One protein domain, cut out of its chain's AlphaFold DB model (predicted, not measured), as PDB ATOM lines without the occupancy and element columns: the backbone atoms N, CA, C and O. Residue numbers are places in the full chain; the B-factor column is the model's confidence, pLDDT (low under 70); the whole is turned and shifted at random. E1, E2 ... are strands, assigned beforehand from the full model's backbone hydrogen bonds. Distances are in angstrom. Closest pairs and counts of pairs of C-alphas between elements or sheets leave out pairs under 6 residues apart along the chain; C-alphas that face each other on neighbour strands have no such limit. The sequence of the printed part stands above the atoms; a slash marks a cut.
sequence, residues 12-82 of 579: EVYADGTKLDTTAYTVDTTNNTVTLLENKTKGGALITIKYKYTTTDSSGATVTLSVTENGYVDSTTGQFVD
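This is residues 12 to 82 of the 579 residues of an uncharacterized protein of Caldicellulosiruptor changbaiensis (UniProt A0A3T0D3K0). What does one see first? A long, twisted ribbon of two strands, the hairpin E4 and E5, makes the length of the domain; the short strand E1 adds a third strand beside residues 47 to 50 of E4, and E2 and E3 form a second, much smaller hairpin. What is it made of? The printed part has 71 residues with no named helix and five named strands, E1 to E5 in chain order; the class is all strand, though under half of the residues, 35 of 71, are in named elements. How are the sheets ordered, and how tight is the whole? One sheet runs E1, E4, E5 and the other E2, E3, both antiparallel; the whole is loose, with a radius of gyration of the C-alphas of 14.0 A, and its spans of 46 by 23 by 23 A only just make it a rod.

Where are the long strands? E4 is residues 46 to 56, 32.0 A from first to last C-alpha, beginning at C-alpha 46 (-43.535, -32.298, 44.558). E5, the longest strand, is residues 62 to 73, 33.7 A, ending at C-alpha 73 (-41.006, -27.464, 39.724). Where are the short ones? E1 is residues 12 to 15, 10.4 A, beginning at C-alpha 12 (-49.011, -40.552, 34.730). E2 is residues 25 to 28, 10.0 A, and E3 is residues 33 to 36, 9.9 A.

How is the larger sheet paired? E4 and E5 are an antiparallel hairpin at 160 degrees, with N 47 and O 71 at 2.8 A and N 63 and O 55 at 2.8 A, within hydrogen-bond range. E4 is the inner strand; the edge strand E1 is antiparallel to it at 166 degrees, with N 14 and O 48 at 2.8 A. And the smaller sheet? E2 and E3 are an antiparallel hairpin at 164 degrees, with N 26 and O 35 at 2.8 A. Do the two sheets meet? E1 and E2 are only just apart, closest 8.0 A, and E3 and E4 are only just apart, closest 8.5 A. Are there shorter pairings? Residues 14 to 15 of E1 pair antiparallel with 18 to 19, and residues 72 to 73 of E5 with 80 to 81.

How large is it? The two C-alphas farthest apart, those of Ser 59 and Thr 76, are 46.2 A apart. Is there a cut or a long link? The printed part, residues 12 to 82, has no cut and no long link; E2 to E3 and E4 to E5 are tight links. Where is the confidence low? The mean pLDDT of the printed part is 70.7, and it is under 70 at residues 31, 39, 43 to 45 and 56 to 82.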
ATOM      1  N   GLU A  12     -48.172 -41.174  33.716       89.12
ATOM      2  CA  GLU A  12     -49.011 -40.552  34.730       89.12
ATOM      3  C   GLU A  12     -48.181 -39.551  35.528       89.12
ATOM      4  O   GLU A  12     -47.093 -39.874  36.003       89.12
ATOM      5  N   VAL A  13     -48.713 -38.349  35.722       84.00
ATOM      6  CA  VAL A  13     -48.050 -37.302  36.503       84.00
ATOM      7  C   VAL A  13     -48.880 -37.006  37.740       84.00
ATOM      8  O   VAL A  13     -50.102 -36.902  37.663       84.00
ATOM      9  N   TYR A  14     -48.220 -36.872  38.883       86.88
ATOM     10  CA  TYR A  14     -48.827 -36.537  40.163       86.88
ATOM     11  C   TYR A  14     -48.180 -35.265  40.702       86.88
ATOM     12  O   TYR A  14     -46.969 -35.105  40.582       86.88
ATOM     13  N   ALA A  15     -48.970 -34.395  41.327       81.62
ATOM     14  CA  ALA A  15     -48.485 -33.252  42.095       81.62
ATOM     15  C   ALA A  15     -48.945 -33.386  43.548       81.62
ATOM     16  O   ALA A  15     -50.137 -33.586  43.797       81.62
ATOM     17  N   ASP A  16     -48.004 -33.337  44.491       79.25
ATOM     18  CA  ASP A  16     -48.226 -33.549  45.929       79.25
ATOM     19  C   ASP A  16     -49.073 -34.805  46.217       79.25
ATOM     20  O   ASP A  16     -49.987 -34.818  47.042       79.25
ATOM     21  N   GLY A  17     -48.805 -35.877  45.464       81.06
ATOM     22  CA  GLY A  17     -49.502 -37.161  45.580       81.06
ATOM     23  C   GLY A  17     -50.867 -37.245  44.886       81.06
ATOM     24  O   GLY A  17     -51.442 -38.332  44.841       81.06
ATOM     25  N   THR A  18     -51.381 -36.163  44.290       83.00
ATOM     26  CA  THR A  18     -52.644 -36.173  43.529       83.00
ATOM     27  C   THR A  18     -52.377 -36.324  42.035       83.00
ATOM     28  O   THR A  18     -51.605 -35.555  41.465       83.00
ATOM     29  N   LYS A  19     -53.019 -37.301  41.380       90.56
ATOM     30  CA  LYS A  19     -52.868 -37.528  39.935       90.56
ATOM     31  C   LYS A  19     -53.421 -36.338  39.151       90.56
ATOM     32  O   LYS A  19     -54.568 -35.944  39.356       90.56
ATOM     33  N   LEU A  20     -52.613 -35.794  38.250       86.50
ATOM     34  CA  LEU A  20     -53.009 -34.719  37.354       86.50
ATOM     35  C   LEU A  20     -53.793 -35.270  36.164       86.50
ATOM     36  O   LEU A  20     -53.551 -36.380  35.685       86.50
ATOM     37  N   ASP A  21     -54.734 -34.463  35.683       88.56
ATOM     38  CA  ASP A  21     -55.464 -34.749  34.454       88.56
ATOM     39  C   ASP A  21     -54.511 -34.724  33.247       88.56
ATOM     40  O   ASP A  21     -53.576 -33.924  33.203       88.56
ATOM     41  N   THR A  22     -54.739 -35.568  32.241       86.62
ATOM     42  CA  THR A  22     -53.865 -35.658  31.057       86.62
ATOM     43  C   THR A  22     -53.853 -34.384  30.211       86.62
ATOM     44  O   THR A  22     -52.953 -34.200  29.405       86.62
ATOM     45  N   THR A  23     -54.824 -33.482  30.387       84.75
ATOM     46  CA  THR A  23     -54.826 -32.142  29.773       84.75
ATOM     47  C   THR A  23     -53.941 -31.133  30.509       84.75
ATOM     48  O   THR A  23     -53.801 -29.996  30.064       84.75
ATOM     49  N   ALA A  24     -53.357 -31.515  31.648       84.44
ATOM     50  CA  ALA A  24     -52.528 -30.648  32.477       84.44
ATOM     51  C   ALA A  24     -51.035 -30.687  32.107       84.44
ATOM     52  O   ALA A  24     -50.259 -29.887  32.628       84.44
ATOM     53  N   TYR A  25     -50.629 -31.609  31.233       87.62
ATOM     54  CA  TYR A  25     -49.244 -31.793  30.819       87.62
ATOM     55  C   TYR A  25     -49.152 -32.327  29.391       87.62
ATOM     56  O   TYR A  25     -50.083 -32.937  28.874       87.62
ATOM     57  N   THR A  26     -48.004 -32.118  28.758       83.88
ATOM     58  CA  THR A  26     -47.644 -32.738  27.482       83.88
ATOM     59  C   THR A  26     -46.450 -33.656  27.681       83.88
ATOM     60  O   THR A  26     -45.528 -33.312  28.417       83.88
ATOM     61  N   VAL A  27     -46.452 -34.804  27.010       81.94
ATOM     62  CA  VAL A  27     -45.340 -35.762  27.027       81.94
ATOM     63  C   VAL A  27     -44.692 -35.764  25.653       81.94
ATOM     64  O   VAL A  27     -45.360 -36.045  24.660       81.94
ATOM     65  N   ASP A  28     -43.396 -35.478  25.601       80.94
ATOM     66  CA  ASP A  28     -42.571 -35.661  24.416       80.94
ATOM     67  C   ASP A  28     -41.663 -36.873  24.633       80.94
ATOM     68  O   ASP A  28     -40.602 -36.807  25.256       80.94
ATOM     69  N   THR A  29     -42.101 -38.010  24.102       75.00
ATOM     70  CA  THR A  29     -41.375 -39.279  24.199       75.00
ATOM     71  C   THR A  29     -40.120 -39.317  23.327       75.00
ATOM     72  O   THR A  29     -39.323 -40.235  23.468       75.00
ATOM     73  N   THR A  30     -39.933 -38.359  22.414       70.62
ATOM     74  CA  THR A  30     -38.721 -38.288  21.579       70.62
ATOM     75  C   THR A  30     -37.577 -37.666  22.363       70.62
ATOM     76  O   THR A  30     -36.440 -38.125  22.280       70.62
ATOM     77  N   ASN A  31     -37.893 -36.640  23.153       69.12
ATOM     78  CA  ASN A  31     -36.927 -35.932  23.987       69.12
ATOM     79  C   ASN A  31     -36.931 -36.404  25.452       69.12
ATOM     80  O   ASN A  31     -36.151 -35.894  26.249       69.12
ATOM     81  N   ASN A  32     -37.774 -37.388  25.795       72.81
ATOM     82  CA  ASN A  32     -37.997 -37.895  27.154       72.81
ATOM     83  C   ASN A  32     -38.369 -36.790  28.153       72.81
ATOM     84  O   ASN A  32     -37.889 -36.776  29.284       72.81
ATOM     85  N   THR A  33     -39.220 -35.853  27.736       71.31
ATOM     86  CA  THR A  33     -39.636 -34.727  28.577       71.31
ATOM     87  C   THR A  33     -41.133 -34.750  28.856       71.31
ATOM     88  O   THR A  33     -41.957 -35.116  28.016       71.31
ATOM     89  N   VAL A  34     -41.493 -34.336  30.070       76.44
ATOM     90  CA  VAL A  34     -42.873 -34.058  30.465       76.44
ATOM     91  C   VAL A  34     -42.956 -32.590  30.850       76.44
ATOM     92  O   VAL A  34     -42.269 -32.143  31.767       76.44
ATOM     93  N   THR A  35     -43.809 -31.845  30.159       77.94
ATOM     94  CA  THR A  35     -43.986 -30.407  30.376       77.94
ATOM     95  C   THR A  35     -45.348 -30.162  30.995       77.94
ATOM     96  O   THR A  35     -46.370 -30.510  30.404       77.94
ATOM     97  N   LEU A  36     -45.382 -29.552  32.178       78.00
ATOM     98  CA  LEU A  36     -46.631 -29.109  32.793       78.00
ATOM     99  C   LEU A  36     -47.134 -27.848  32.087       78.00
ATOM    100  O   LEU A  36     -46.364 -26.932  31.803       78.00
ATOM    101  N   LEU A  37     -48.434 -27.796  31.813       78.50
ATOM    102  CA  LEU A  37     -49.066 -26.616  31.235       78.50
ATOM    103  C   LEU A  37     -49.405 -25.605  32.341       78.50
ATOM    104  O   LEU A  37     -49.670 -25.968  33.489       78.50
ATOM    105  N   GLU A  38     -49.366 -24.321  31.994       71.69
ATOM    106  CA  GLU A  38     -49.360 -23.215  32.956       71.69
ATOM    107  C   GLU A  38     -50.585 -23.216  33.897       71.69
ATOM    108  O   GLU A  38     -51.715 -23.506  33.495       71.69
ATOM    109  N   ASN A  39     -50.357 -22.871  35.172       67.00
ATOM    110  CA  ASN A  39     -51.362 -22.767  36.244       67.00
ATOM    111  C   ASN A  39     -52.106 -24.066  36.618       67.00
ATOM    112  O   ASN A  39     -53.193 -24.010  37.198       67.00
ATOM    113  N   LYS A  40     -51.549 -25.244  36.314       73.06
ATOM    114  CA  LYS A  40     -52.162 -26.535  36.683       73.06
ATOM    115  C   LYS A  40     -51.695 -27.104  38.022       73.06
ATOM    116  O   LYS A  40     -52.369 -27.972  38.572       73.06
ATOM    117  N   THR A  41     -50.600 -26.590  38.575       70.06
ATOM    118  CA  THR A  41     -50.096 -26.932  39.911       70.06
ATOM    119  C   THR A  41     -49.641 -25.661  40.637       70.06
ATOM    120  O   THR A  41     -49.484 -24.604  40.023       70.06
ATOM    121  N   LYS A  42     -49.473 -25.731  41.963       70.19
ATOM    122  CA  LYS A  42     -48.891 -24.630  42.745       70.19
ATOM    123  C   LYS A  42     -47.364 -24.688  42.635       70.19
ATOM    124  O   LYS A  42     -46.794 -25.777  42.627       70.19
ATOM    125  N   GLY A  43     -46.703 -23.530  42.588       60.53
ATOM    126  CA  GLY A  43     -45.239 -23.468  42.634       60.53
ATOM    127  C   GLY A  43     -44.691 -24.171  43.883       60.53
ATOM    128  O   GLY A  43     -45.227 -23.976  44.973       60.53
ATOM    129  N   GLY A  44     -43.657 -25.001  43.710       58.72
ATOM    130  CA  GLY A  44     -43.041 -25.794  44.783       58.72
ATOM    131  C   GLY A  44     -43.682 -27.161  45.067       58.72
ATOM    132  O   GLY A  44     -43.202 -27.860  45.955       58.72
ATOM    133  N   ALA A  45     -44.727 -27.563  44.334       66.44
ATOM    134  CA  ALA A  45     -45.316 -28.897  44.469       66.44
ATOM    135  C   ALA A  45     -44.308 -30.004  44.104       66.44
ATOM    136  O   ALA A  45     -43.576 -29.884  43.115       66.44
ATOM    137  N   LEU A  46     -44.298 -31.093  44.879       70.69
ATOM    138  CA  LEU A  46     -43.535 -32.298  44.558       70.69
ATOM    139  C   LEU A  46     -44.210 -32.998  43.382       70.69
ATOM    140  O   LEU A  46     -45.374 -33.395  43.471       70.69
ATOM    141  N   ILE A  47     -43.476 -33.178  42.289       78.69
ATOM    142  CA  ILE A  47     -43.975 -33.852  41.099       78.69
ATOM    143  C   ILE A  47     -43.429 -35.272  41.051       78.69
ATOM    144  O   ILE A  47     -42.219 -35.496  41.059       78.69
ATOM    145  N   THR A  48     -44.340 -36.235  40.956       76.50
ATOM    146  CA  THR A  48     -44.016 -37.647  40.758       76.50
ATOM    147  C   THR A  48     -44.483 -38.068  39.375       76.50
ATOM    148  O   THR A  48     -45.677 -38.006  39.078       76.50
ATOM    149  N   ILE A  49     -43.562 -38.535  38.538       78.81
ATOM    150  CA  ILE A  49     -43.877 -39.066  37.211       78.81
ATOM    151  C   ILE A  49     -43.756 -40.581  37.273       78.81
ATOM    152  O   ILE A  49     -42.732 -41.132  37.679       78.81
ATOM    153  N   LYS A  50     -44.823 -41.268  36.875       81.06
ATOM    154  CA  LYS A  50     -44.857 -42.719  36.742       81.06
ATOM    155  C   LYS A  50     -45.063 -43.059  35.289       81.06
ATOM    156  O   LYS A  50     -46.054 -42.640  34.699       81.06
ATOM    157  N   TYR A  51     -44.170 -43.846  34.714       81.44
ATOM    158  CA  TYR A  51     -44.347 -44.290  33.344       81.44
ATOM    159  C   TYR A  51     -44.029 -45.762  33.175       81.44
ATOM    160  O   TYR A  51     -43.279 -46.369  33.944       81.44
ATOM    161  N   LYS A  52     -44.674 -46.338  32.165       78.06
ATOM    162  CA  LYS A  52     -44.400 -47.683  31.688       78.06
ATOM    163  C   LYS A  52     -43.807 -47.583  30.308       78.06
ATOM    164  O   LYS A  52     -44.308 -46.821  29.484       78.06
ATOM    165  N   TYR A  53     -42.760 -48.350  30.076       76.94
ATOM    166  CA  TYR A  53     -42.231 -48.522  28.742       76.94
ATOM    167  C   TYR A  53     -41.949 -49.985  28.490       76.94
ATOM    168  O   TYR A  53     -41.603 -50.743  29.403       76.94
ATOM    169  N   THR A  54     -42.077 -50.357  27.230       73.44
ATOM    170  CA  THR A  54     -41.799 -51.701  26.778       73.44
ATOM    171  C   THR A  54     -40.523 -51.670  25.953       73.44
ATOM    172  O   THR A  54     -40.354 -50.862  25.038       73.44
ATOM    173  N   THR A  55     -39.578 -52.522  26.334       73.19
ATOM    174  CA  THR A  55     -38.298 -52.686  25.653       73.19
ATOM    175  C   THR A  55     -38.091 -54.152  25.326       73.19
ATOM    176  O   THR A  55     -38.604 -55.033  26.015       73.19
ATOM    177  N   THR A  56     -37.360 -54.427  24.258       69.19
ATOM    178  CA  THR A  56     -37.024 -55.794  23.879       69.19
ATOM    179  C   THR A  56     -35.682 -56.147  24.494       69.19
ATOM    180  O   THR A  56     -34.694 -55.442  24.278       69.19
ATOM    181  N   ASP A  57     -35.642 -57.219  25.278       66.69
ATOM    182  CA  ASP A  57     -34.390 -57.688  25.854       66.69
ATOM    183  C   ASP A  57     -33.470 -58.309  24.786       66.69
ATOM    184  O   ASP A  57     -33.817 -58.453  23.609       66.69
ATOM    185  N   SER A  58     -32.263 -58.692  25.197       61.97
ATOM    186  CA  SER A  58     -31.247 -59.271  24.313       61.97
ATOM    187  C   SER A  58     -31.644 -60.612  23.674       61.97
ATOM    188  O   SER A  58     -30.931 -61.077  22.786       61.97
ATOM    189  N   SER A  59     -32.764 -61.222  24.083       63.59
ATOM    190  CA  SER A  59     -33.316 -62.454  23.509       63.59
ATOM    191  C   SER A  59     -34.439 -62.216  22.489       63.59
ATOM    192  O   SER A  59     -34.880 -63.157  21.831       63.59
ATOM    193  N   GLY A  60     -34.886 -60.966  22.318       66.00
ATOM    194  CA  GLY A  60     -35.999 -60.617  21.433       66.00
ATOM    195  C   GLY A  60     -37.373 -60.625  22.115       66.00
ATOM    196  O   GLY A  60     -38.375 -60.372  21.445       66.00
ATOM    197  N   ALA A  61     -37.443 -60.882  23.426       61.81
ATOM    198  CA  ALA A  61     -38.686 -60.854  24.189       61.81
ATOM    199  C   ALA A  61     -39.021 -59.427  24.641       61.81
ATOM    200  O   ALA A  61     -38.153 -58.689  25.107       61.81
ATOM    201  N   THR A  62     -40.283 -59.020  24.501       67.38
ATOM    202  CA  THR A  62     -40.735 -57.686  24.915       67.38
ATOM    203  C   THR A  62     -41.084 -57.678  26.404       67.38
ATOM    204  O   THR A  62     -41.907 -58.471  26.858       67.38
ATOM    205  N   VAL A  63     -40.456 -56.784  27.166       61.81
ATOM    206  CA  VAL A  63     -40.608 -56.641  28.618       61.81
ATOM    207  C   VAL A  63     -41.102 -55.233  28.936       61.81
ATOM    208  O   VAL A  63     -40.463 -54.248  28.563       61.81
ATOM    209  N   THR A  64     -42.225 -55.134  29.646       68.88
ATOM    210  CA  THR A  64     -42.762 -53.860  30.143       68.88
ATOM    211  C   THR A  64     -42.235 -53.577  31.547       68.88
ATOM    212  O   THR A  64     -42.452 -54.364  32.470       68.88
ATOM    213  N   LEU A  65     -41.576 -52.435  31.728       63.97
ATOM    214  CA  LEU A  65     -41.029 -51.970  33.004       63.97
ATOM    215  C   LEU A  65     -41.806 -50.741  33.487       63.97
ATOM    216  O   LEU A  65     -42.256 -49.932  32.682       63.97
ATOM    217  N   SER A  66     -41.989 -50.612  34.804       60.56
ATOM    218  CA  SER A  66     -42.616 -49.438  35.431       60.56
ATOM    219  C   SER A  66     -41.566 -48.660  36.221       60.56
ATOM    220  O   SER A  66     -40.908 -49.241  37.082       60.56
ATOM    221  N   VAL A  67     -41.430 -47.363  35.950       68.56
ATOM    222  CA  VAL A  67     -40.473 -46.461  36.610       68.56
ATOM    223  C   VAL A  67     -41.238 -45.349  37.331       68.56
ATOM    224  O   VAL A  67     -42.309 -44.930  36.890       68.56
ATOM    225  N   THR A  68     -40.733 -44.920  38.490       67.50
ATOM    226  CA  THR A  68     -41.255 -43.777  39.254       67.50
ATOM    227  C   THR A  68     -40.103 -42.832  39.569       67.50
ATOM    228  O   THR A  68     -39.154 -43.236  40.235       67.50
ATOM    229  N   GLU A  69     -40.211 -41.588  39.119       69.38
ATOM    230  CA  GLU A  69     -39.222 -40.524  39.320       69.38
ATOM    231  C   GLU A  69     -39.874 -39.356  40.076       69.38
ATOM    232  O   GLU A  69     -41.056 -39.062  39.876       69.38
ATOM    233  N   ASN A  70     -39.126 -38.718  40.982       60.25
ATOM    234  CA  ASN A  70     -39.606 -37.626  41.834       60.25
ATOM    235  C   ASN A  70     -38.720 -36.388  41.652       60.25
ATOM    236  O   ASN A  70     -37.503 -36.503  41.761       60.25
ATOM    237  N   GLY A  71     -39.327 -35.215  41.474       63.78
ATOM    238  CA  GLY A  71     -38.630 -33.927  41.380       63.78
ATOM    239  C   GLY A  71     -39.525 -32.752  41.785       63.78
ATOM    240  O   GLY A  71     -40.674 -32.953  42.181       63.78
ATOM    241  N   TYR A  72     -39.019 -31.521  41.699       55.09
ATOM    242  CA  TYR A  72     -39.788 -30.304  42.006       55.09
ATOM    243  C   TYR A  72     -39.833 -29.357  40.800       55.09
ATOM    244  O   TYR A  72     -38.939 -29.363  39.952       55.09
ATOM    245  N   VAL A  73     -40.883 -28.529  40.732       52.34
ATOM    246  CA  VAL A  73     -41.006 -27.464  39.724       52.34
ATOM    247  C   VAL A  73     -40.333 -26.202  40.240       52.34
ATOM    248  O   VAL A  73     -40.741 -25.662  41.274       52.34
ATOM    249  N   ASP A  74     -39.346 -25.700  39.501       52.66
ATOM    250  CA  ASP A  74     -38.783 -24.371  39.744       52.66
ATOM    251  C   ASP A  74     -39.875 -23.316  39.513       52.66
ATOM    252  O   ASP A  74     -40.415 -23.168  38.414       52.66
ATOM    253  N   SER A  75     -40.209 -22.568  40.566       47.97
ATOM    254  CA  SER A  75     -41.285 -21.573  40.571       47.97
ATOM    255  C   SER A  75     -41.069 -20.396  39.616       47.97
ATOM    256  O   SER A  75     -42.000 -19.629  39.387       47.97
ATOM    257  N   THR A  76     -39.858 -20.227  39.088       47.22
ATOM    258  CA  THR A  76     -39.486 -19.106  38.216       47.22
ATOM    259  C   THR A  76     -39.570 -19.483  36.741       47.22
ATOM    260  O   THR A  76     -39.896 -18.642  35.906       47.22
ATOM    261  N   THR A  77     -39.272 -20.741  36.411       53.75
ATOM    262  CA  THR A  77     -39.152 -21.222  35.024       53.75
ATOM    263  C   THR A  77     -40.235 -22.224  34.634       53.75
ATOM    264  O   THR A  77     -40.434 -22.469  33.445       53.75
ATOM    265  N   GLY A  78     -40.946 -22.807  35.607       51.78
ATOM    266  CA  GLY A  78     -41.976 -23.821  35.372       51.78
ATOM    267  C   GLY A  78     -41.428 -25.171  34.898       51.78
ATOM    268  O   GLY A  78     -42.211 -26.041  34.520       51.78
ATOM    269  N   GLN A  79     -40.103 -25.358  34.902       52.31
ATOM    270  CA  GLN A  79     -39.453 -26.590  34.457       52.31
ATOM    271  C   GLN A  79     -39.237 -27.576  35.612       52.31
ATOM    272  O   GLN A  79     -39.052 -27.189  36.766       52.31
ATOM    273  N   PHE A  80     -39.269 -28.867  35.277       46.12
ATOM    274  CA  PHE A  80     -38.924 -29.960  36.181       46.12
ATOM    275  C   PHE A  80     -37.398 -30.011  36.337       46.12
ATOM    276  O   PHE A  80     -36.690 -30.158  35.340       46.12
ATOM    277  N   VAL A  81     -36.893 -29.858  37.564       53.12
ATOM    278  CA  VAL A  81     -35.450 -29.894  37.856       53.12
ATOM    279  C   VAL A  81     -35.149 -31.133  38.702       53.12
ATOM    280  O   VAL A  81     -35.711 -31.296  39.787       53.12
ATOM    281  N   ASP A  82     -34.274 -32.005  38.197       49.94
ATOM    282  CA  ASP A  82     -33.745 -33.158  38.937       49.94
ATOM    283  C   ASP A  82     -32.875 -32.699  40.124       49.94
ATOM    284  O   ASP A  82     -32.294 -31.611  40.089       49.94
TER     285      ASP A  82